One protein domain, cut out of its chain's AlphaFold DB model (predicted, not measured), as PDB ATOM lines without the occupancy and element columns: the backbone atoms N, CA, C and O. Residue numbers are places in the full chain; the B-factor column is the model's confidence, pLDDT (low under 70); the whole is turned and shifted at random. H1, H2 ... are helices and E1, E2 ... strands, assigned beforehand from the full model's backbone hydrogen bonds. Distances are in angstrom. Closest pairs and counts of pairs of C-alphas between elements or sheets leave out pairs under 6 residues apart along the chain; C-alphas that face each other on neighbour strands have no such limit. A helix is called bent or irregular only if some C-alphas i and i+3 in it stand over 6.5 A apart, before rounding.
ATOM      1  N   LYS A  24     165.178 212.267 184.459       94.31
ATOM      2  CA  LYS A  24     165.227 210.850 184.100       94.31
ATOM      3  C   LYS A  24     163.915 210.187 184.492       94.31
ATOM      4  O   LYS A  24     163.563 210.197 185.665       94.31
ATOM      5  N   VAL A  25     163.206 209.581 183.546       96.06
ATOM      6  CA  VAL A  25     162.002 208.784 183.819       96.06
ATOM      7  C   VAL A  25     162.279 207.331 183.466       96.06
ATOM      8  O   VAL A  25     162.587 207.004 182.322       96.06
ATOM      9  N   VAL A  26     162.144 206.447 184.447       96.69
ATOM     10  CA  VAL A  26     162.104 205.005 184.219       96.69
ATOM     11  C   VAL A  26     160.647 204.593 184.092       96.69
ATOM     12  O   VAL A  26     159.844 204.853 184.980       96.69
ATOM     13  N   VAL A  27     160.291 203.985 182.969       97.12
ATOM     14  CA  VAL A  27     158.951 203.472 182.687       97.12
ATOM     15  C   VAL A  27     158.993 201.968 182.840       97.12
ATOM     16  O   VAL A  27     159.809 201.319 182.191       97.12
ATOM     17  N   MET A  28     158.116 201.419 183.671       97.06
ATOM     18  CA  MET A  28     157.949 199.976 183.824       97.06
ATOM     19  C   MET A  28     156.537 199.593 183.411       97.06
ATOM     20  O   MET A  28     155.583 200.181 183.913       97.06
ATOM     21  N   ALA A  29     156.388 198.626 182.511       96.25
ATOM     22  CA  ALA A  29     155.116 198.354 181.853       96.25
ATOM     23  C   ALA A  29     154.778 196.863 181.776       96.25
ATOM     24  O   ALA A  29     155.648 196.025 181.538       96.25
ATOM     25  N   SER A  30     153.484 196.557 181.925       95.75
ATOM     26  CA  SER A  30     152.892 195.262 181.565       95.75
ATOM     27  C   SER A  30     152.328 195.354 180.147       95.75
ATOM     28  O   SER A  30     151.143 195.620 179.939       95.75
ATOM     29  N   GLY A  31     153.199 195.196 179.161       94.38
ATOM     30  CA  GLY A  31     152.911 195.398 177.751       94.38
ATOM     31  C   GLY A  31     154.146 195.843 176.982       94.38
ATOM     32  O   GLY A  31     155.248 195.913 177.529       94.38
ATOM     33  N   LYS A  32     153.968 196.144 175.701       95.81
ATOM     34  CA  LYS A  32     155.031 196.687 174.857       95.81
ATOM     35  C   LYS A  32     155.094 198.199 175.036       95.81
ATOM     36  O   LYS A  32     154.064 198.868 175.078       95.81
ATOM     37  N   ILE A  33     156.308 198.733 175.117       96.25
ATOM     38  CA  ILE A  33     156.558 200.174 175.155       96.25
ATOM     39  C   ILE A  33     157.488 200.573 174.016       96.25
ATOM     40  O   ILE A  33     158.473 199.890 173.748       96.25
ATOM     41  N   THR A  34     157.176 201.686 173.356       96.00
ATOM     42  CA  THR A  34     158.026 202.291 172.325       96.00
ATOM     43  C   THR A  34     158.253 203.766 172.672       96.00
ATOM     44  O   THR A  34     157.382 204.600 172.404       96.00
ATOM     45  N   PRO A  35     159.384 204.090 173.322       94.25
ATOM     46  CA  PRO A  35     159.817 205.463 173.575       94.25
ATOM     47  C   PRO A  35     160.022 206.263 172.285       94.25
ATOM     48  O   PRO A  35     160.636 205.770 171.342       94.25
ATOM     49  N   ASN A  36     159.566 207.512 172.262       92.94
ATOM     50  CA  ASN A  36     159.835 208.488 171.210       92.94
ATOM     51  C   ASN A  36     159.904 209.901 171.817       92.94
ATOM     52  O   ASN A  36     158.886 210.584 171.951       92.94
ATOM     53  N   GLY A  37     161.104 210.318 172.229       92.06
ATOM     54  CA  GLY A  37     161.300 211.557 172.989       92.06
ATOM     55  C   GLY A  37     160.513 211.536 174.302       92.06
ATOM     56  O   GLY A  37     160.588 210.567 175.053       92.06
ATOM     57  N   ASP A  38     159.703 212.568 174.536       95.25
ATOM     58  CA  ASP A  38     158.858 212.697 175.737       95.25
ATOM     59  C   ASP A  38     157.522 211.926 175.627       95.25
ATOM     60  O   ASP A  38     156.641 212.047 176.484       95.25
ATOM     61  N   VAL A  39     157.343 211.132 174.564       95.81
ATOM     62  CA  VAL A  39     156.149 210.313 174.320       95.81
ATOM     63  C   VAL A  39     156.496 208.830 174.429       95.81
ATOM     64  O   VAL A  39     157.482 208.364 173.869       95.81
ATOM     65  N   VAL A  40     155.647 208.058 175.099       96.88
ATOM     66  CA  VAL A  40     155.730 206.598 175.179       96.88
ATOM     67  C   VAL A  40     154.481 206.006 174.549       96.88
ATOM     68  O   VAL A  40     153.374 206.212 175.043       96.88
ATOM     69  N   GLN A  41     154.655 205.251 173.465       97.19
ATOM     70  CA  GLN A  41     153.589 204.392 172.951       97.19
ATOM     71  C   GLN A  41     153.516 203.146 173.825       97.19
ATOM     72  O   GLN A  41     154.537 202.492 174.037       97.19
ATOM     73  N   PHE A  42     152.334 202.828 174.329       96.94
ATOM     74  CA  PHE A  42     152.077 201.709 175.217       96.94
ATOM     75  C   PHE A  42     150.992 200.812 174.627       96.94
ATOM     76  O   PHE A  42     149.880 201.252 174.354       96.94
ATOM     77  N   GLU A  43     151.319 199.536 174.456       96.25
ATOM     78  CA  GLU A  43     150.373 198.491 174.073       96.25
ATOM     79  C   GLU A  43     150.238 197.528 175.263       96.25
ATOM     80  O   GLU A  43     151.188 196.789 175.553       96.25
ATOM     81  N   PRO A  44     149.099 197.532 175.984       94.06
ATOM     82  CA  PRO A  44     148.890 196.650 177.125       94.06
ATOM     83  C   PRO A  44     149.075 195.174 176.764       94.06
ATOM     84  O   PRO A  44     148.644 194.710 175.710       94.06
ATOM     85  N   GLY A  45     149.678 194.406 177.669       93.75
ATOM     86  CA  GLY A  45     149.946 192.992 177.430       93.75
ATOM     87  C   GLY A  45     150.380 192.239 178.681       93.75
ATOM     88  O   GLY A  45     150.079 192.626 179.814       93.75
ATOM     89  N   THR A  46     151.056 191.113 178.469       89.62
ATOM     90  CA  THR A  46     151.602 190.253 179.534       89.62
ATOM     91  C   THR A  46     153.120 190.335 179.647       89.62
ATOM     92  O   THR A  46     153.680 189.861 180.626       89.62
ATOM     93  N   GLN A  47     153.791 190.934 178.663       90.94
ATOM     94  CA  GLN A  47     155.240 191.104 178.682       90.94
ATOM     95  C   GLN A  47     155.642 192.185 179.683       90.94
ATOM     96  O   GLN A  47     154.961 193.201 179.809       90.94
ATOM     97  N   HIS A  48     156.771 191.989 180.353       92.19
ATOM     98  CA  HIS A  48     157.349 192.994 181.234       92.19
ATOM     99  C   HIS A  48     158.448 193.732 180.489       92.19
ATOM    100  O   HIS A  48     159.442 193.126 180.095       92.19
ATOM    101  N   ASN A  49     158.258 195.032 180.292       94.44
ATOM    102  CA  ASN A  49     159.233 195.874 179.619       94.44
ATOM    103  C   ASN A  49     159.565 197.091 180.473       94.44
ATOM    104  O   ASN A  49     158.710 197.644 181.168       94.44
ATOM    105  N   GLU A  50     160.821 197.516 180.392       94.25
ATOM    106  CA  GLU A  50     161.314 198.702 181.073       94.25
ATOM    107  C   GLU A  50     162.096 199.575 180.095       94.25
ATOM    108  O   GLU A  50     162.879 199.072 179.291       94.25
ATOM    109  N   ALA A  51     161.907 200.887 180.181       94.62
ATOM    110  CA  ALA A  51     162.663 201.859 179.406       94.62
ATOM    111  C   ALA A  51     163.102 203.010 180.304       94.62
ATOM    112  O   ALA A  51     162.392 203.406 181.222       94.62
ATOM    113  N   THR A  52     164.283 203.556 180.036       94.19
ATOM    114  CA  THR A  52     164.758 204.786 180.672       94.19
ATOM    115  C   THR A  52     164.758 205.886 179.626       94.19
ATOM    116  O   THR A  52     165.345 205.713 178.561       94.19
ATOM    117  N   LEU A  53     164.100 206.995 179.933       93.81
ATOM    118  CA  LEU A  53     164.005 208.163 179.074       93.81
ATOM    119  C   LEU A  53     164.590 209.375 179.792       93.81
ATOM    120  O   LEU A  53     164.457 209.512 181.010       93.81
ATOM    121  N   THR A  54     165.185 210.271 179.018       94.12
ATOM    122  CA  THR A  54     165.531 211.616 179.474       94.12
ATOM    123  C   THR A  54     164.494 212.574 178.912       94.12
ATOM    124  O   THR A  54     164.398 212.716 177.697       94.12
ATOM    125  N   ILE A  55     163.717 213.200 179.792       93.50
ATOM    126  CA  ILE A  55     162.629 214.103 179.423       93.50
ATOM    127  C   ILE A  55     163.179 215.500 179.163       93.50
ATOM    128  O   ILE A  55     163.904 216.056 179.993       93.50
ATOM    129  N   THR A  56     162.817 216.068 178.018       91.62
ATOM    130  CA  THR A  56     163.220 217.429 177.634       91.62
ATOM    131  C   THR A  56     162.210 218.486 178.065       91.62
ATOM    132  O   THR A  56     162.600 219.581 178.468       91.62
ATOM    133  N   GLY A  57     160.920 218.153 178.033       90.69
ATOM    134  CA  GLY A  57     159.829 219.020 178.450       90.69
ATOM    135  C   GLY A  57     159.531 218.971 179.949       90.69
ATOM    136  O   GLY A  57     160.378 218.689 180.802       90.69
ATOM    137  N   ASP A  58     158.285 219.278 180.288       93.56
ATOM    138  CA  ASP A  58     157.740 219.307 181.648       93.56
ATOM    139  C   ASP A  58     156.770 218.160 181.937       93.56
ATOM    140  O   ASP A  58     156.221 218.080 183.035       93.56
ATOM    141  N   LYS A  59     156.568 217.262 180.974       95.69
ATOM    142  CA  LYS A  59     155.653 216.131 181.072       95.69
ATOM    143  C   LYS A  59     156.111 214.972 180.202       95.69
ATOM    144  O   LYS A  59     156.790 215.164 179.199       95.69
ATOM    145  N   ILE A  60     155.681 213.773 180.574       96.75
ATOM    146  CA  ILE A  60     155.755 212.575 179.738       96.75
ATOM    147  C   ILE A  60     154.342 212.205 179.288       96.75
ATOM    148  O   ILE A  60     153.403 212.211 180.087       96.75
ATOM    149  N   THR A  61     154.176 211.900 178.003       97.38
ATOM    150  CA  THR A  61     152.876 211.525 177.428       97.38
ATOM    151  C   THR A  61     152.846 210.034 177.140       97.38
ATOM    152  O   THR A  61     153.677 209.535 176.391       97.38
ATOM    153  N   VAL A  62     151.870 209.319 177.686       97.56
ATOM    154  CA  VAL A  62     151.628 207.906 177.391       97.56
ATOM    155  C   VAL A  62     150.454 207.801 176.435       97.56
ATOM    156  O   VAL A  62     149.357 208.255 176.757       97.56
ATOM    157  N   LYS A  63     150.676 207.193 175.271       96.88
ATOM    158  CA  LYS A  63     149.636 206.912 174.277       96.88
ATOM    159  C   LYS A  63     149.326 205.424 174.262       96.88
ATOM    160  O   LYS A  63     150.243 204.622 174.140       96.88
ATOM    161  N   SER A  64     148.053 205.065 174.377       94.69
ATOM    162  CA  SER A  64     147.568 203.683 174.357       94.69
ATOM    163  C   SER A  64     146.366 203.590 173.425       94.69
ATOM    164  O   SER A  64     145.241 203.908 173.805       94.69
ATOM    165  N   GLY A  65     146.604 203.183 172.178       90.50
ATOM    166  CA  GLY A  65     145.584 203.248 171.132       90.50
ATOM    167  C   GLY A  65     145.146 204.694 170.883       90.50
ATOM    168  O   GLY A  65     145.973 205.543 170.551       90.50
ATOM    169  N   ASN A  66     143.854 204.972 171.065       90.44
ATOM    170  CA  ASN A  66     143.291 206.319 170.918       90.44
ATOM    171  C   ASN A  66     143.385 207.157 172.200       90.44
ATOM    172  O   ASN A  66     143.162 208.367 172.152       90.44
ATOM    173  N   ASP A  67     143.728 206.534 173.328       93.69
ATOM    174  CA  ASP A  67     143.840 207.223 174.604       93.69
ATOM    175  C   ASP A  67     145.227 207.844 174.758       93.69
ATOM    176  O   ASP A  67     146.252 207.267 174.383       93.69
ATOM    177  N   SER A  68     145.268 209.032 175.354       95.50
ATOM    178  CA  SER A  68     146.503 209.733 175.687       95.50
ATOM    179  C   SER A  68     146.405 210.267 177.106       95.50
ATOM    180  O   SER A  68     145.419 210.906 177.469       95.50
ATOM    181  N   LYS A  69     147.443 210.031 177.905       97.00
ATOM    182  CA  LYS A  69     147.545 210.525 179.275       97.00
ATOM    183  C   LYS A  69     148.875 211.223 179.483       97.00
ATOM    184  O   LYS A  69     149.929 210.687 179.153       97.00
ATOM    185  N   GLU A  70     148.817 212.411 180.059       97.44
ATOM    186  CA  GLU A  70     149.999 213.197 180.384       97.44
ATOM    187  C   GLU A  70     150.328 213.068 181.868       97.44
ATOM    188  O   GLU A  70     149.441 213.054 182.725       97.44
ATOM    189  N   TYR A  71     151.618 212.982 182.165       97.44
ATOM    190  CA  TYR A  71     152.139 212.911 183.519       97.44
ATOM    191  C   TYR A  71     153.152 214.038 183.731       97.44
ATOM    192  O   TYR A  71     154.143 214.092 182.999       97.44
ATOM    193  N   PRO A  72     152.939 214.932 184.710       96.81
ATOM    194  CA  PRO A  72     153.824 216.067 184.934       96.81
ATOM    195  C   PRO A  72     155.171 215.628 185.526       96.81
ATOM    196  O   PRO A  72     155.226 214.887 186.505       96.81
ATOM    197  N   VAL A  73     156.256 216.146 184.954       95.38
ATOM    198  CA  VAL A  73     157.657 215.993 185.371       95.38
ATOM    199  C   VAL A  73     158.261 217.404 185.545       95.38
ATOM    200  O   VAL A  73     159.080 217.854 184.731       95.38
ATOM    201  N   PRO A  74     157.826 218.165 186.568       92.88
ATOM    202  CA  PRO A  74     158.187 219.577 186.704       92.88
ATOM    203  C   PRO A  74     159.666 219.770 187.060       92.88
ATOM    204  O   PRO A  74     160.305 220.707 186.587       92.88
ATOM    205  N   GLU A  75     160.232 218.850 187.841       92.62
ATOM    206  CA  GLU A  75     161.560 218.977 188.440       92.62
ATOM    207  C   GLU A  75     162.561 217.971 187.867       92.62
ATOM    208  O   GLU A  75     162.198 216.863 187.459       92.62
ATOM    209  N   THR A  76     163.841 218.342 187.909       92.56
ATOM    210  CA  THR A  76     164.965 217.431 187.656       92.56
ATOM    211  C   THR A  76     165.048 216.332 188.719       92.56
ATOM    212  O   THR A  76     164.505 216.452 189.826       92.56
ATOM    213  N   GLY A  77     165.721 215.241 188.356       92.38
ATOM    214  CA  GLY A  77     165.898 214.058 189.192       92.38
ATOM    215  C   GLY A  77     165.384 212.786 188.527       92.38
ATOM    216  O   GLY A  77     165.040 212.764 187.340       92.38
ATOM    217  N   SER A  78     165.325 211.721 189.322       94.75
ATOM    218  CA  SER A  78     164.927 210.387 188.883       94.75
ATOM    219  C   SER A  78     163.475 210.093 189.256       94.75
ATOM    220  O   SER A  78     163.085 210.120 190.425       94.75
ATOM    221  N   TRP A  79     162.673 209.780 188.247       96.44
ATOM    222  CA  TRP A  79     161.244 209.513 188.324       96.44
ATOM    223  C   TRP A  79     160.937 208.083 187.883       96.44
ATOM    224  O   TRP A  79     161.637 207.511 187.045       96.44
ATOM    225  N   LEU A  80     159.859 207.519 188.421       97.44
ATOM    226  CA  LEU A  80     159.360 206.197 188.059       97.44
ATOM    227  C   LEU A  80     157.899 206.297 187.626       97.44
ATOM    228  O   LEU A  80     157.056 206.783 188.381       97.44
ATOM    229  N   LEU A  81     157.615 205.832 186.412       97.94
ATOM    230  CA  LEU A  81     156.275 205.673 185.863       97.94
ATOM    231  C   LEU A  81     155.887 204.193 185.905       97.94
ATOM    232  O   LEU A  81     156.520 203.358 185.255       97.94
ATOM    233  N   ASN A  82     154.823 203.886 186.643       97.88
ATOM    234  CA  ASN A  82     154.262 202.546 186.715       97.88
ATOM    235  C   ASN A  82     153.115 202.386 185.704       97.88
ATOM    236  O   ASN A  82     152.019 202.891 185.928       97.88
ATOM    237  N   LEU A  83     153.361 201.665 184.611       96.81
ATOM    238  CA  LEU A  83     152.361 201.166 183.655       96.81
ATOM    239  C   LEU A  83     152.153 199.647 183.799       96.81
ATOM    240  O   LEU A  83     151.631 198.986 182.898       96.81
ATOM    241  N   GLN A  84     152.625 199.056 184.897       95.12
ATOM    242  CA  GLN A  84     152.313 197.674 185.223       95.12
ATOM    243  C   GLN A  84     150.878 197.554 185.733       95.12
ATOM    244  O   GLN A  84     150.262 198.526 186.171       95.12
ATOM    245  N   LYS A  85     150.346 196.330 185.676       94.00
ATOM    246  CA  LYS A  85     149.023 196.011 186.233       94.00
ATOM    247  C   LYS A  85     149.003 196.067 187.759       94.00
ATOM    248  O   LYS A  85     147.958 196.361 188.328       94.00
ATOM    249  N   ASP A  86     150.140 195.788 188.392       95.44
ATOM    250  CA  ASP A  86     150.276 195.769 189.844       95.44
ATOM    251  C   ASP A  86     150.996 197.019 190.377       95.44
ATOM    252  O   ASP A  86     151.665 197.768 189.657       95.44
ATOM    253  N   THR A  87     150.822 197.255 191.669       96.50
ATOM    254  CA  THR A  87     151.527 198.270 192.437       96.50
ATOM    255  C   THR A  87     153.000 197.907 192.558       96.50
ATOM    256  O   THR A  87     153.359 196.770 192.854       96.50
ATOM    257  N   LEU A  88     153.861 198.906 192.386       96.75
ATOM    258  CA  LEU A  88     155.284 198.787 192.650       96.75
ATOM    259  C   LEU A  88     155.599 199.294 194.047       96.75
ATOM    260  O   LEU A  88     155.248 200.420 194.408       96.75
ATOM    261  N   ILE A  89     156.325 198.482 194.801       95.56
ATOM    262  CA  ILE A  89     156.956 198.898 196.045       95.56
ATOM    263  C   ILE A  89     158.465 198.807 195.898       95.56
ATOM    264  O   ILE A  89     158.977 197.904 195.241       95.56
ATOM    265  N   GLY A  90     159.188 199.752 196.482       93.38
ATOM    266  CA  GLY A  90     160.639 199.755 196.388       93.38
ATOM    267  C   GLY A  90     161.308 200.530 197.498       93.38
ATOM    268  O   GLY A  90     160.700 201.387 198.138       93.38
ATOM    269  N   SER A  91     162.575 200.212 197.710       91.62
ATOM    270  CA  SER A  91     163.418 200.848 198.713       91.62
ATOM    271  C   SER A  91     164.848 200.984 198.207       91.62
ATOM    272  O   SER A  91     165.288 200.262 197.297       91.62
ATOM    273  N   VAL A  92     165.579 201.924 198.805       91.06
ATOM    274  CA  VAL A  92     167.020 202.049 198.590       91.06
ATOM    275  C   VAL A  92     167.733 200.767 199.030       91.06
ATOM    276  O   VAL A  92     167.419 200.177 200.063       91.06
ATOM    277  N   GLN A  93     168.686 200.317 198.224       87.06
ATOM    278  CA  GLN A  93     169.512 199.152 198.499       87.06
ATOM    279  C   GLN A  93     170.881 199.619 198.984       87.06
ATOM    280  O   GLN A  93     171.553 200.392 198.301       87.06
ATOM    281  N   ASN A  94     171.315 199.111 200.139       78.50
ATOM    282  CA  ASN A  94     172.655 199.358 200.676       78.50
ATOM    283  C   ASN A  94     173.692 198.544 199.895       78.50
ATOM    284  O   ASN A  94     174.207 197.534 200.362       78.50
ATOM    285  N   TYR A  95     173.959 198.956 198.662       68.19
ATOM    286  CA  TYR A  95     174.827 198.239 197.745       68.19
ATOM    287  C   TYR A  95     176.296 198.333 198.193       68.19
ATOM    288  O   TYR A  95     176.841 199.425 198.321       68.19
ATOM    289  N   GLY A  96     176.949 197.190 198.434       61.75
ATOM    290  CA  GLY A  96     178.372 197.132 198.804       61.75
ATOM    291  C   GLY A  96     178.703 197.497 200.259       61.75
ATOM    292  O   GLY A  96     179.880 197.517 200.615       61.75
ATOM    293  N   GLY A  97     177.699 197.760 201.104       60.56
ATOM    294  CA  GLY A  97     177.896 198.018 202.534       60.56
ATOM    295  C   GLY A  97     178.171 196.740 203.335       60.56
ATOM    296  O   GLY A  97     177.746 195.653 202.945       60.56
ATOM    297  N   GLU A  98     178.844 196.861 204.482       52.84
ATOM    298  CA  GLU A  98     179.199 195.732 205.364       52.84
ATOM    299  C   GLU A  98     177.984 194.867 205.752       52.84
ATOM    300  O   GLU A  98     178.078 193.644 205.734       52.84
ATOM    301  N   ALA A  99     176.808 195.478 205.938       52.69
ATOM    302  CA  ALA A  99     175.545 194.789 206.227       52.69
ATOM    303  C   ALA A  99     175.036 193.854 205.103       52.69
ATOM    304  O   ALA A  99     174.187 193.001 205.346       52.69
ATOM    305  N   THR A 100     175.532 193.987 203.866       52.97
ATOM    306  CA  THR A 100     175.236 193.031 202.772       52.97
ATOM    307  C   THR A 100     176.195 191.842 202.730       52.97
ATOM    308  O   THR A 100     175.971 190.907 201.965       52.97
ATOM    309  N   ARG A 101     177.250 191.862 203.557       51.62
ATOM    310  CA  ARG A 101     178.237 190.781 203.701       51.62
ATOM    311  C   ARG A 101     177.936 189.847 204.873       51.62
ATOM    312  O   ARG A 101     178.615 188.833 205.020       51.62
ATOM    313  N   GLU A 102     176.939 190.163 205.696       55.22
ATOM    314  CA  GLU A 102     176.502 189.290 206.784       55.22
ATOM    315  C   GLU A 102     175.786 188.065 206.203       55.22
ATOM    316  O   GLU A 102     174.630 188.120 205.791       55.22
ATOM    317  N   GLY A 103     176.503 186.939 206.144       58.09
ATOM    318  CA  GLY A 103     175.982 185.669 205.627       58.09
ATOM    319  C   GLY A 103     174.918 185.008 206.511       58.09
ATOM    320  O   GLY A 103     174.308 184.033 206.083       58.09
ATOM    321  N   ASN A 104     174.676 185.534 207.717       66.06
ATOM    322  CA  ASN A 104     173.737 184.979 208.689       66.06
ATOM    323  C   ASN A 104     172.716 186.047 209.098       66.06
ATOM    324  O   ASN A 104     173.047 186.990 209.808       66.06
ATOM    325  N   ILE A 105     171.467 185.885 208.660       76.31
ATOM    326  CA  ILE A 105     170.335 186.707 209.106       76.31
ATOM    327  C   ILE A 105     169.714 186.011 210.320       76.31
ATOM    328  O   ILE A 105     169.328 184.845 210.220       76.31
ATOM    329  N   THR A 106     169.619 186.699 211.462       85.44
ATOM    330  CA  THR A 106     168.930 186.152 212.644       85.44
ATOM    331  C   THR A 106     167.419 186.085 212.413       85.44
ATOM    332  O   THR A 106     166.881 186.776 211.543       85.44
ATOM    333  N   GLN A 107     166.706 185.269 213.194       84.19
ATOM    334  CA  GLN A 107     165.248 185.182 213.074       84.19
ATOM    335  C   GLN A 107     164.575 186.518 213.403       84.19
ATOM    336  O   GLN A 107     163.636 186.911 212.718       84.19
ATOM    337  N   GLU A 108     165.090 187.251 214.389       86.62
ATOM    338  CA  GLU A 108     164.578 188.563 214.788       86.62
ATOM    339  C   GLU A 108     164.716 189.572 213.646       86.62
ATOM    340  O   GLU A 108     163.747 190.239 213.286       86.62
ATOM    341  N   LEU A 109     165.895 189.628 213.015       85.50
ATOM    342  CA  LEU A 109     166.138 190.508 211.874       85.50
ATOM    343  C   LEU A 109     165.284 190.109 210.665       85.50
ATOM    344  O   LEU A 109     164.813 190.968 209.917       85.50
ATOM    345  N   LEU A 110     165.058 188.808 210.460       86.69
ATOM    346  CA  LEU A 110     164.154 188.330 209.419       86.69
ATOM    347  C   LEU A 110     162.712 188.784 209.685       86.69
ATOM    348  O   LEU A 110     162.072 189.316 208.778       86.69
ATOM    349  N   MET A 111     162.219 188.632 210.915       89.31
ATOM    350  CA  MET A 111     160.882 189.082 211.314       89.31
ATOM    351  C   MET A 111     160.723 190.601 211.176       89.31
ATOM    352  O   MET A 111     159.705 191.055 210.655       89.31
ATOM    353  N   GLU A 112     161.735 191.389 211.550       89.44
ATOM    354  CA  GLU A 112     161.743 192.848 211.370       89.44
ATOM    355  C   GLU A 112     161.636 193.241 209.888       89.44
ATOM    356  O   GLU A 112     160.844 194.113 209.508       89.44
ATOM    357  N   ARG A 113     162.396 192.565 209.016       87.44
ATOM    358  CA  ARG A 113     162.329 192.781 207.563       87.44
ATOM    359  C   ARG A 113     160.964 192.390 207.000       87.44
ATOM    360  O   ARG A 113     160.442 193.090 206.134       87.44
ATOM    361  N   MET A 114     160.372 191.304 207.494       90.38
ATOM    362  CA  MET A 114     159.028 190.878 207.100       90.38
ATOM    363  C   MET A 114     157.957 191.877 207.538       90.38
ATOM    364  O   MET A 114     157.081 192.198 206.738       90.38
ATOM    365  N   ASP A 115     158.025 192.403 208.761       91.12
ATOM    366  CA  ASP A 115     157.095 193.438 209.220       91.12
ATOM    367  C   ASP A 115     157.242 194.720 208.393       91.12
ATOM    368  O   ASP A 115     156.260 195.268 207.891       91.12
ATOM    369  N   SER A 116     158.482 195.129 208.119       89.62
ATOM    370  CA  SER A 116     158.772 196.264 207.239       89.62
ATOM    371  C   SER A 116     158.179 196.072 205.840       89.62
ATOM    372  O   SER A 116     157.586 196.999 205.282       89.62
ATOM    373  N   LEU A 117     158.281 194.862 205.280       90.19
ATOM    374  CA  LEU A 117     157.691 194.524 203.988       90.19
ATOM    375  C   LEU A 117     156.154 194.536 204.037       90.19
ATOM    376  O   LEU A 117     155.529 195.058 203.114       90.19
ATOM    377  N   LYS A 118     155.535 194.044 205.119       92.88
ATOM    378  CA  LYS A 118     154.078 194.126 205.336       92.88
ATOM    379  C   LYS A 118     153.596 195.573 205.377       92.88
ATOM    380  O   LYS A 118     152.621 195.906 204.705       92.88
ATOM    381  N   GLN A 119     154.298 196.438 206.107       92.19
ATOM    382  CA  GLN A 119     153.989 197.867 206.155       92.19
ATOM    383  C   GLN A 119     154.098 198.499 204.762       92.19
ATOM    384  O   GLN A 119     153.196 199.225 204.344       92.19
ATOM    385  N   LEU A 120     155.154 198.176 204.009       89.75
ATOM    386  CA  LEU A 120     155.362 198.728 202.673       89.75
ATOM    387  C   LEU A 120     154.288 198.271 201.672       89.75
ATOM    388  O   LEU A 120     153.805 199.088 200.892       89.75
ATOM    389  N   ILE A 121     153.854 197.006 201.727       91.94
ATOM    390  CA  ILE A 121     152.730 196.481 200.926       91.94
ATOM    391  C   ILE A 121     151.434 197.258 201.192       91.94
ATOM    392  O   ILE A 121     150.623 197.436 200.287       91.94
ATOM    393  N   GLN A 122     151.232 197.731 202.420       90.88
ATOM    394  CA  GLN A 122     150.063 198.527 202.804       90.88
ATOM    395  C   GLN A 122     150.209 200.015 202.441       90.88
ATOM    396  O   GLN A 122     149.331 200.814 202.756       90.88
ATOM    397  N   GLY A 123     151.323 200.413 201.816       85.94
ATOM    398  CA  GLY A 123     151.652 201.818 201.572       85.94
ATOM    399  C   GLY A 123     151.990 202.601 202.844       85.94
ATOM    400  O   GLY A 123     152.196 203.814 202.783       85.94
ATOM    401  N   ALA A 124     152.077 201.926 203.993       84.69
ATOM    402  CA  ALA A 124     152.619 202.494 205.212       84.69
ATOM    403  C   ALA A 124     154.147 202.577 205.099       84.69
ATOM    404  O   ALA A 124     154.763 201.985 204.212       84.69
ATOM    405  N   ASN A 125     154.784 203.325 206.002       79.81
ATOM    406  CA  ASN A 125     156.246 203.385 206.060       79.81
ATOM    407  C   ASN A 125     156.913 203.997 204.789       79.81
ATOM    408  O   ASN A 125     158.102 203.821 204.522       79.81
ATOM    409  N   VAL A 126     156.156 204.773 204.007       83.12
ATOM    410  CA  VAL A 126     156.630 205.515 202.828       83.12
ATOM    411  C   VAL A 126     156.990 206.936 203.261       83.12
ATOM    412  O   VAL A 126     156.142 207.826 203.270       83.12
ATOM    413  N   THR A 127     158.245 207.160 203.650       79.94
ATOM    414  CA  THR A 127     158.739 208.495 204.030       79.94
ATOM    415  C   THR A 127     160.012 208.855 203.263       79.94
ATOM    416  O   THR A 127     160.785 207.955 202.921       79.94
ATOM    417  N   PRO A 128     160.284 210.156 203.026       76.31
ATOM    418  CA  PRO A 128     161.533 210.592 202.399       76.31
ATOM    419  C   PRO A 128     162.778 210.108 203.155       76.31
ATOM    420  O   PRO A 128     163.749 209.693 202.534       76.31
ATOM    421  N   ALA A 129     162.726 210.092 204.493       82.25
ATOM    422  CA  ALA A 129     163.836 209.643 205.332       82.25
ATOM    423  C   ALA A 129     164.152 208.149 205.154       82.25
ATOM    424  O   ALA A 129     165.312 207.755 205.195       82.25
ATOM    425  N   ARG A 130     163.125 207.318 204.944       81.88
ATOM    426  CA  ARG A 130     163.288 205.869 204.767       81.88
ATOM    427  C   ARG A 130     163.531 205.464 203.315       81.88
ATOM    428  O   ARG A 130     163.810 204.298 203.070       81.88
ATOM    429  N   LYS A 131     163.431 206.408 202.367       89.69
ATOM    430  CA  LYS A 131     163.634 206.172 200.924       89.69
ATOM    431  C   LYS A 131     162.825 204.974 200.407       89.69
ATOM    432  O   LYS A 131     163.270 204.203 199.558       89.69
ATOM    433  N   ASN A 132     161.626 204.828 200.969       91.75
ATOM    434  CA  ASN A 132     160.646 203.815 200.614       91.75
ATOM    435  C   ASN A 132     159.616 204.425 199.669       91.75
ATOM    436  O   ASN A 132     159.196 205.573 199.834       91.75
ATOM    437  N   HIS A 133     159.169 203.636 198.702       94.31
ATOM    438  CA  HIS A 133     158.272 204.070 197.648       94.31
ATOM    439  C   HIS A 133     157.145 203.063 197.458       94.31
ATOM    440  O   HIS A 133     157.361 201.858 197.439       94.31
ATOM    441  N   PHE A 134     155.946 203.603 197.271       95.12
ATOM    442  CA  PHE A 134     154.736 202.889 196.889       95.12
ATOM    443  C   PHE A 134     154.143 203.621 195.684       95.12
ATOM    444  O   PHE A 134     153.904 204.833 195.766       95.12
ATOM    445  N   LEU A 135     153.973 202.908 194.571       95.94
ATOM    446  CA  LEU A 135     153.490 203.412 193.284       95.94
ATOM    447  C   LEU A 135     152.352 202.539 192.781       95.94
ATOM    448  O   LEU A 135     152.575 201.448 192.256       95.94
ATOM    449  N   ALA A 136     151.133 203.060 192.866       96.25
ATOM    450  CA  ALA A 136     149.971 202.425 192.263       96.25
ATOM    451  C   ALA A 136     150.123 202.308 190.728       96.25
ATOM    452  O   ALA A 136     150.890 203.070 190.123       96.25
ATOM    453  N   PRO A 137     149.385 201.397 190.074       96.38
ATOM    454  CA  PRO A 137     149.286 201.355 188.620       96.38
ATOM    455  C   PRO A 137     148.911 202.711 188.020       96.38
ATOM    456  O   PRO A 137     148.158 203.492 188.603       96.38
ATOM    457  N   ASN A 138     149.411 202.978 186.817       95.69
ATOM    458  CA  ASN A 138     149.165 204.200 186.054       95.69
ATOM    459  C   ASN A 138     149.521 205.494 186.800       95.69
ATOM    460  O   ASN A 138     148.871 206.524 186.565       95.69
ATOM    461  N   SER A 139     150.549 205.461 187.651       97.00
ATOM    462  CA  SER A 139     151.031 206.610 188.424       97.00
ATOM    463  C   SER A 139     152.505 206.921 188.152       97.00
ATOM    464  O   SER A 139     153.298 206.037 187.826       97.00
ATOM    465  N   LEU A 140     152.858 208.200 188.288       97.25
ATOM    466  CA  LEU A 140     154.220 208.717 188.185       97.25
ATOM    467  C   LEU A 140     154.627 209.277 189.552       97.25
ATOM    468  O   LEU A 140     153.850 210.006 190.170       97.25
ATOM    469  N   LYS A 141     155.849 208.989 190.008       95.44
ATOM    470  CA  LYS A 141     156.391 209.569 191.245       95.44
ATOM    471  C   LYS A 141     157.868 209.908 191.106       95.44
ATOM    472  O   LYS A 141     158.629 209.158 190.492       95.44
ATOM    473  N   LYS A 142     158.279 211.006 191.741       95.25
ATOM    474  CA  LYS A 142     159.690 211.334 191.943       95.25
ATOM    475  C   LYS A 142     160.283 210.372 192.970       95.25
ATOM    476  O   LYS A 142     159.754 210.243 194.075       95.25
ATOM    477  N   ILE A 143     161.350 209.678 192.595       94.56
ATOM    478  CA  ILE A 143     162.057 208.749 193.482       94.56
ATOM    479  C   ILE A 143     163.120 209.507 194.262       94.56
ATOM    480  O   ILE A 143     163.156 209.442 195.485       94.56
ATOM    481  N   THR A 144     163.926 210.304 193.567       92.19
ATOM    482  CA  THR A 144     164.954 211.136 194.188       92.19
ATOM    483  C   THR A 144     165.231 212.368 193.334       92.19
ATOM    484  O   THR A 144     164.955 212.391 192.133       92.19
ATOM    485  N   SER A 145     165.740 213.422 193.969       90.75
ATOM    486  CA  SER A 145     166.247 214.608 193.273       90.75
ATOM    487  C   SER A 145     167.629 214.376 192.657       90.75
ATOM    488  O   SER A 145     168.056 215.195 191.850       90.75
ATOM    489  N   ASP A 146     168.302 213.279 193.018       85.31
ATOM    490  CA  ASP A 146     169.595 212.893 192.458       85.31
ATOM    491  C   ASP A 146     169.441 212.355 191.020       85.31
ATOM    492  O   ASP A 146     168.515 211.595 190.691       85.31
ATOM    493  N   ASP A 147     170.340 212.786 190.142       79.00
ATOM    494  CA  ASP A 147     170.456 212.309 188.768       79.00
ATOM    495  C   ASP A 147     171.354 211.064 188.670       79.00
ATOM    496  O   ASP A 147     171.149 210.220 187.787       79.00
ATOM    497  N   ASN A 148     172.266 210.872 189.628       86.75
ATOM    498  CA  ASN A 148     173.123 209.703 189.761       86.75
ATOM    499  C   ASN A 148     172.410 208.566 190.513       86.75
ATOM    500  O   ASN A 148     172.765 208.165 191.620       86.75
ATOM    501  N   THR A 149     171.335 208.048 189.916       89.44
ATOM    502  CA  THR A 149     170.510 206.990 190.517       89.44
ATOM    503  C   THR A 149     170.192 205.871 189.533       89.44
ATOM    504  O   THR A 149     169.886 206.093 188.355       89.44
ATOM    505  N   ILE A 150     170.202 204.638 190.035       90.62
ATOM    506  CA  ILE A 150     169.800 203.430 189.319       90.62
ATOM    507  C   ILE A 150     168.478 202.933 189.900       90.62
ATOM    508  O   ILE A 150     168.397 202.526 191.055       90.62
ATOM    509  N   ILE A 151     167.440 202.925 189.069       94.12
ATOM    510  CA  ILE A 151     166.153 202.310 189.390       94.12
ATOM    511  C   ILE A 151     166.120 200.938 188.714       94.12
ATOM    512  O   ILE A 151     166.245 200.835 187.492       94.12
ATOM    513  N   VAL A 152     165.968 199.889 189.517       92.94
ATOM    514  CA  VAL A 152     165.902 198.494 189.077       92.94
ATOM    515  C   VAL A 152     164.473 198.004 189.264       92.94
ATOM    516  O   VAL A 152     163.981 197.967 190.393       92.94
ATOM    517  N   GLY A 153     163.799 197.627 188.180       92.38
ATOM    518  CA  GLY A 153     162.449 197.082 188.270       92.38
ATOM    519  C   GLY A 153     162.398 195.617 188.698       92.38
ATOM    520  O   GLY A 153     163.446 194.986 188.887       92.38
ATOM    521  N   PRO A 154     161.190 195.056 188.875       89.88
ATOM    522  CA  PRO A 154     160.981 193.739 189.483       89.88
ATOM    523  C   PRO A 154     161.734 192.619 188.767       89.88
ATOM    524  O   PRO A 154     162.432 191.831 189.404       89.88
ATOM    525  N   PHE A 155     161.697 192.636 187.434       87.81
ATOM    526  CA  PHE A 155     162.176 191.549 186.576       87.81
ATOM    527  C   PHE A 155     163.630 191.715 186.123       87.81
ATOM    528  O   PHE A 155     164.144 190.894 185.367       87.81
ATOM    529  N   ARG A 156     164.317 192.764 186.589       86.81
ATOM    530  CA  ARG A 156     165.740 192.982 186.319       86.81
ATOM    531  C   ARG A 156     166.596 192.540 187.494       86.81
ATOM    532  O   ARG A 156     166.321 192.878 188.648       86.81
ATOM    533  N   GLY A 157     167.668 191.815 187.188       83.25
ATOM    534  CA  GLY A 157     168.718 191.521 188.156       83.25
ATOM    535  C   GLY A 157     169.366 192.804 188.673       83.25
ATOM    536  O   GLY A 157     169.414 193.820 187.974       83.25
ATOM    537  N   MET A 158     169.867 192.751 189.906       83.56
ATOM    538  CA  MET A 158     170.714 193.821 190.426       83.56
ATOM    539  C   MET A 158     171.967 193.939 189.544       83.56
ATOM    540  O   MET A 158     172.493 192.909 189.113       83.56
ATOM    541  N   PRO A 159     172.463 195.161 189.268       80.44
ATOM    542  CA  PRO A 159     173.762 195.339 188.626       80.44
ATOM    543  C   PRO A 159     174.833 194.538 189.373       80.44
ATOM    544  O   PRO A 159     174.734 194.403 190.590       80.44
ATOM    545  N   GLY A 168     183.103 210.951 191.244       74.31
ATOM    546  CA  GLY A 168     183.481 209.896 192.181       74.31
ATOM    547  C   GLY A 168     182.356 209.432 193.112       74.31
ATOM    548  O   GLY A 168     182.625 208.646 194.019       74.31
ATOM    549  N   ASN A 169     181.108 209.861 192.899       80.19
ATOM    550  CA  ASN A 169     179.971 209.425 193.707       80.19
ATOM    551  C   ASN A 169     179.418 208.097 193.189       80.19
ATOM    552  O   ASN A 169     179.136 207.940 191.997       80.19
ATOM    553  N   VAL A 170     179.220 207.144 194.097       83.31
ATOM    554  CA  VAL A 170     178.562 205.872 193.782       83.31
ATOM    555  C   VAL A 170     177.055 206.114 193.631       83.31
ATOM    556  O   VAL A 170     176.470 206.735 194.519       83.31
ATOM    557  N   PRO A 171     176.415 205.633 192.547       85.94
ATOM    558  CA  PRO A 171     174.984 205.825 192.339       85.94
ATOM    559  C   PRO A 171     174.146 205.190 193.448       85.94
ATOM    560  O   PRO A 171     174.388 204.048 193.850       85.94
ATOM    561  N   GLU A 172     173.084 205.882 193.862       88.81
ATOM    562  CA  GLU A 172     172.054 205.267 194.697       88.81
ATOM    563  C   GLU A 172     171.277 204.221 193.892       88.81
ATOM    564  O   GLU A 172     170.893 204.460 192.744       88.81
ATOM    565  N   VAL A 173     171.004 203.061 194.491       91.00
ATOM    566  CA  VAL A 173     170.253 201.987 193.832       91.00
ATOM    567  C   VAL A 173     168.917 201.789 194.523       91.00
ATOM    568  O   VAL A 173     168.870 201.500 195.713       91.00
ATOM    569  N   TYR A 174     167.829 201.877 193.766       93.31
ATOM    570  CA  TYR A 174     166.480 201.570 194.233       93.31
ATOM    571  C   TYR A 174     166.003 200.292 193.555       93.31
ATOM    572  O   TYR A 174     165.962 200.223 192.324       93.31
ATOM    573  N   LYS A 175     165.626 199.286 194.347       93.56
ATOM    574  CA  LYS A 175     165.044 198.042 193.835       93.56
ATOM    575  C   LYS A 175     163.545 198.063 194.073       93.56
ATOM    576  O   LYS A 175     163.092 198.265 195.196       93.56
ATOM    577  N   PHE A 176     162.801 197.841 192.999       95.56
ATOM    578  CA  PHE A 176     161.356 197.708 193.017       95.56
ATOM    579  C   PHE A 176     160.958 196.255 192.791       95.56
ATOM    580  O   PHE A 176     161.617 195.532 192.042       95.56
ATOM    581  N   ILE A 177     159.870 195.853 193.437       95.06
ATOM    582  CA  ILE A 177     159.154 194.591 193.239       95.06
ATOM    583  C   ILE A 177     157.658 194.891 193.113       95.06
ATOM    584  O   ILE A 177     157.201 195.978 193.481       95.06
ATOM    585  N   THR A 178     156.900 193.942 192.577       96.12
ATOM    586  CA  THR A 178     155.437 194.033 192.583       96.12
ATOM    587  C   THR A 178     154.898 193.685 193.976       96.12
ATOM    588  O   THR A 178     155.560 192.982 194.750       96.12
ATOM    589  N   VAL A 179     153.721 194.195 194.340       95.88
ATOM    590  CA  VAL A 179     153.064 193.833 195.605       95.88
ATOM    591  C   VAL A 179     152.720 192.345 195.624       95.88
ATOM    592  O   VAL A 179     152.834 191.706 196.671       95.88
ATOM    593  N   ASP A 180     152.360 191.770 194.482       95.38
ATOM    594  CA  ASP A 180     152.108 190.340 194.363       95.38
ATOM    595  C   ASP A 180     153.377 189.510 194.615       95.38
ATOM    596  O   ASP A 180     153.337 188.572 195.417       95.38
ATOM    597  N   ASP A 181     154.531 189.890 194.053       93.00
ATOM    598  CA  ASP A 181     155.818 189.240 194.361       93.00
ATOM    599  C   ASP A 181     156.186 189.385 195.844       93.00
ATOM    600  O   ASP A 181     156.704 188.456 196.474       93.00
ATOM    601  N   ALA A 182     155.901 190.551 196.428       93.88
ATOM    602  CA  ALA A 182     156.145 190.822 197.838       93.88
ATOM    603  C   ALA A 182     155.300 189.917 198.746       93.88
ATOM    604  O   ALA A 182     155.829 189.341 199.698       93.88
ATOM    605  N   ARG A 183     154.013 189.730 198.427       94.88
ATOM    606  CA  ARG A 183     153.116 188.800 199.133       94.88
ATOM    607  C   ARG A 183     153.604 187.361 199.020       94.88
ATOM    608  O   ARG A 183     153.717 186.682 200.033       94.88
ATOM    609  N   GLN A 184     153.979 186.917 197.822       94.06
ATOM    610  CA  GLN A 184     154.527 185.571 197.630       94.06
ATOM    611  C   GLN A 184     155.827 185.355 198.413       94.06
ATOM    612  O   GLN A 184     156.079 184.263 198.922       94.06
ATOM    613  N   THR A 185     156.664 186.389 198.505       90.69
ATOM    614  CA  THR A 185     157.898 186.355 199.294       90.69
ATOM    615  C   THR A 185     157.581 186.242 200.782       90.69
ATOM    616  O   THR A 185     158.128 185.364 201.444       90.69
ATOM    617  N   LEU A 186     156.656 187.058 201.301       92.44
ATOM    618  CA  LEU A 186     156.197 186.964 202.689       92.44
ATOM    619  C   LEU A 186     155.638 185.580 203.015       92.44
ATOM    620  O   LEU A 186     156.070 184.982 203.994       92.44
ATOM    621  N   ASP A 187     154.765 185.035 202.170       93.94
ATOM    622  CA  ASP A 187     154.172 183.711 202.375       93.94
ATOM    623  C   ASP A 187     155.232 182.604 202.461       93.94
ATOM    624  O   ASP A 187     155.104 181.665 203.251       93.94
ATOM    625  N   LYS A 188     156.293 182.691 201.646       91.19
ATOM    626  CA  LYS A 188     157.422 181.750 201.699       91.19
ATOM    627  C   LYS A 188     158.191 181.887 203.012       91.19
ATOM    628  O   LYS A 188     158.452 180.876 203.660       91.19
ATOM    629  N   LEU A 189     158.511 183.115 203.419       88.56
ATOM    630  CA  LEU A 189     159.245 183.380 204.657       88.56
ATOM    631  C   LEU A 189     158.446 182.956 205.900       88.56
ATOM    632  O   LEU A 189     158.996 182.330 206.801       88.56
ATOM    633  N   GLU A 190     157.135 183.206 205.927       89.81
ATOM    634  CA  GLU A 190     156.259 182.773 207.023       89.81
ATOM    635  C   GLU A 190     156.179 181.250 207.146       89.81
ATOM    636  O   GLU A 190     156.090 180.728 208.256       89.81
ATOM    637  N   LYS A 191     156.210 180.525 206.022       90.75
ATOM    638  CA  LYS A 191     156.262 179.057 206.028       90.75
ATOM    639  C   LYS A 191     157.594 178.543 206.560       90.75
ATOM    640  O   LYS A 191     157.582 177.597 207.335       90.75
ATOM    641  N   MET A 192     158.708 179.174 206.182       85.94
ATOM    642  CA  MET A 192     160.043 178.801 206.665       85.94
ATOM    643  C   MET A 192     160.195 178.999 208.176       85.94
ATOM    644  O   MET A 192     160.838 178.184 208.816       85.94
ATOM    645  N   LEU A 193     159.587 180.041 208.751       83.81
ATOM    646  CA  LEU A 193     159.634 180.303 210.198       83.81
ATOM    647  C   LEU A 193     158.775 179.342 211.040       83.81
ATOM    648  O   LEU A 193     158.939 179.285 212.254       83.81
ATOM    649  N   LYS A 194     157.819 178.641 210.421       78.12
ATOM    650  CA  LYS A 194     156.924 177.684 211.097       78.12
ATOM    651  C   LYS A 194     157.440 176.240 211.054       78.12
ATOM    652  O   LYS A 194     156.790 175.374 211.639       78.12
ATOM    653  N   GLN A 195     158.523 175.985 210.319       59.31
ATOM    654  CA  GLN A 195     159.193 174.685 210.203       59.31
ATOM    655  C   GLN A 195     160.382 174.621 211.156       59.31
ATOM    656  O   GLN A 195     160.619 173.512 211.680       59.31
TER     657      GLN A 195
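AT A GLANCE: This is residues 24 to 159 and 168 to 195 of the 195 residues of an uncharacterized protein of Flavihumibacter petaseus NBRC 106054 (UniProt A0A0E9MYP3). A six-stranded sheet, curled like part of a barrel and folded back on itself, makes one end of the domain; its E5 and E8 side is partly face to face with a smaller four-stranded sheet, a sandwich. Beyond the smaller sheet the helices H1 and H2 lie side by side, running opposite ways and making the other end of the longest axis, while residues 96 to 106 stick out as a free loop. The 164 printed residues include ten named strands and two named helices, in the order E1 E2 E3 E4 E5 E6 H1 E7 E8 E9 E10 H2; the class is mixed, helices and strands. The sheets are both mixed, ordered E4 E3 E2 E1 E5 E8 and E7 E6 E10 E9. The whole is compact, with a radius of gyration of the C-alphas of 17.0 A and spans of 53 by 39 by 26 A.

HOW THE PARTS SIT: The largest sheet holds E4, residues 67 to 72, E3, residues 59 to 64, E2, residues 39 to 55, E1, residues 24 to 36, E5, residues 77 to 83, and E8, residues 139 to 144, in that order, and is strongly twisted. It is a folded sheet, one sheet bent back into two leaves: E4 and E3 face E1, E5 and E8, with E2 as the hinge. E1 bends by 145 degrees at residue 31 and E2 by 171 degrees at residue 43. E1 and E2 are an antiparallel hairpin, with N 31 and O 47 at 2.7 A. E3 and E4 are another hairpin, with N 62 and O 69 at 2.8 A. E3 and E2 are parallel, with N 40 and O 61 at 2.8 A. E1 and E5 are parallel, with N 26 and O 79 at 2.9 A; E5 and E8 are antiparallel, with N 80 and O 141 at 2.9 A. The second sheet runs E7, residues 132 to 135, E6, residues 88 to 93, E10, residues 172 to 178, and E9, residues 149 to 152. E7 and E6 are antiparallel, with N 90 and O 133 at 2.9 A; E6 and E10 are antiparallel, with N 93 and O 173 at 2.8 A; E10 and E9 are parallel, with N 150 and O 172 at 2.8 A. The two sheets form a sandwich, two sheets face to face, with facing parts 10.0 A centre to centre; the closest C-alphas of E5 and E9, Ser 78 and Thr 149, are 6.7 A apart. H1, residues 107 to 121, only grazes the second sheet with residues 117 to 121, and H2, residues 179 to 193, with residues 179 to 184. H1 and H2 touch at a shallow tilt of 23 degrees, opposite ways, their closest C-alphas, Ile 121 and Val 179, 6.0 A apart. In both helices every O i to N i+4 pair is within hydrogen-bond range.

IN THESE COORDINATES: E1 begins at C-alpha 24, (165.227, 210.850, 184.100). From first to last C-alpha E5 measures 19.5 A and E10 20.2 A, while the bent E2 measures 9.1 A over 17 residues. H1 measures 20.8 A, from C-alpha 107 at (165.248, 185.182, 213.074). H2 measures 21.0 A and ends at C-alpha 193, (159.634, 180.303, 210.198).

THE WHOLE: The C-alphas of Gly 57 and Gln 195, the two farthest apart, are 54.5 A apart. Residues 160 to 167 are not printed, and C-alphas 159 and 168 are 17.9 A apart across this cut, which lies in the link from E9 to E10. The link from E6 to H1 is long, with 13 residues. Mean pLDDT of the printed part is 89.4; residues 95 to 104 and residue 195 are under 70.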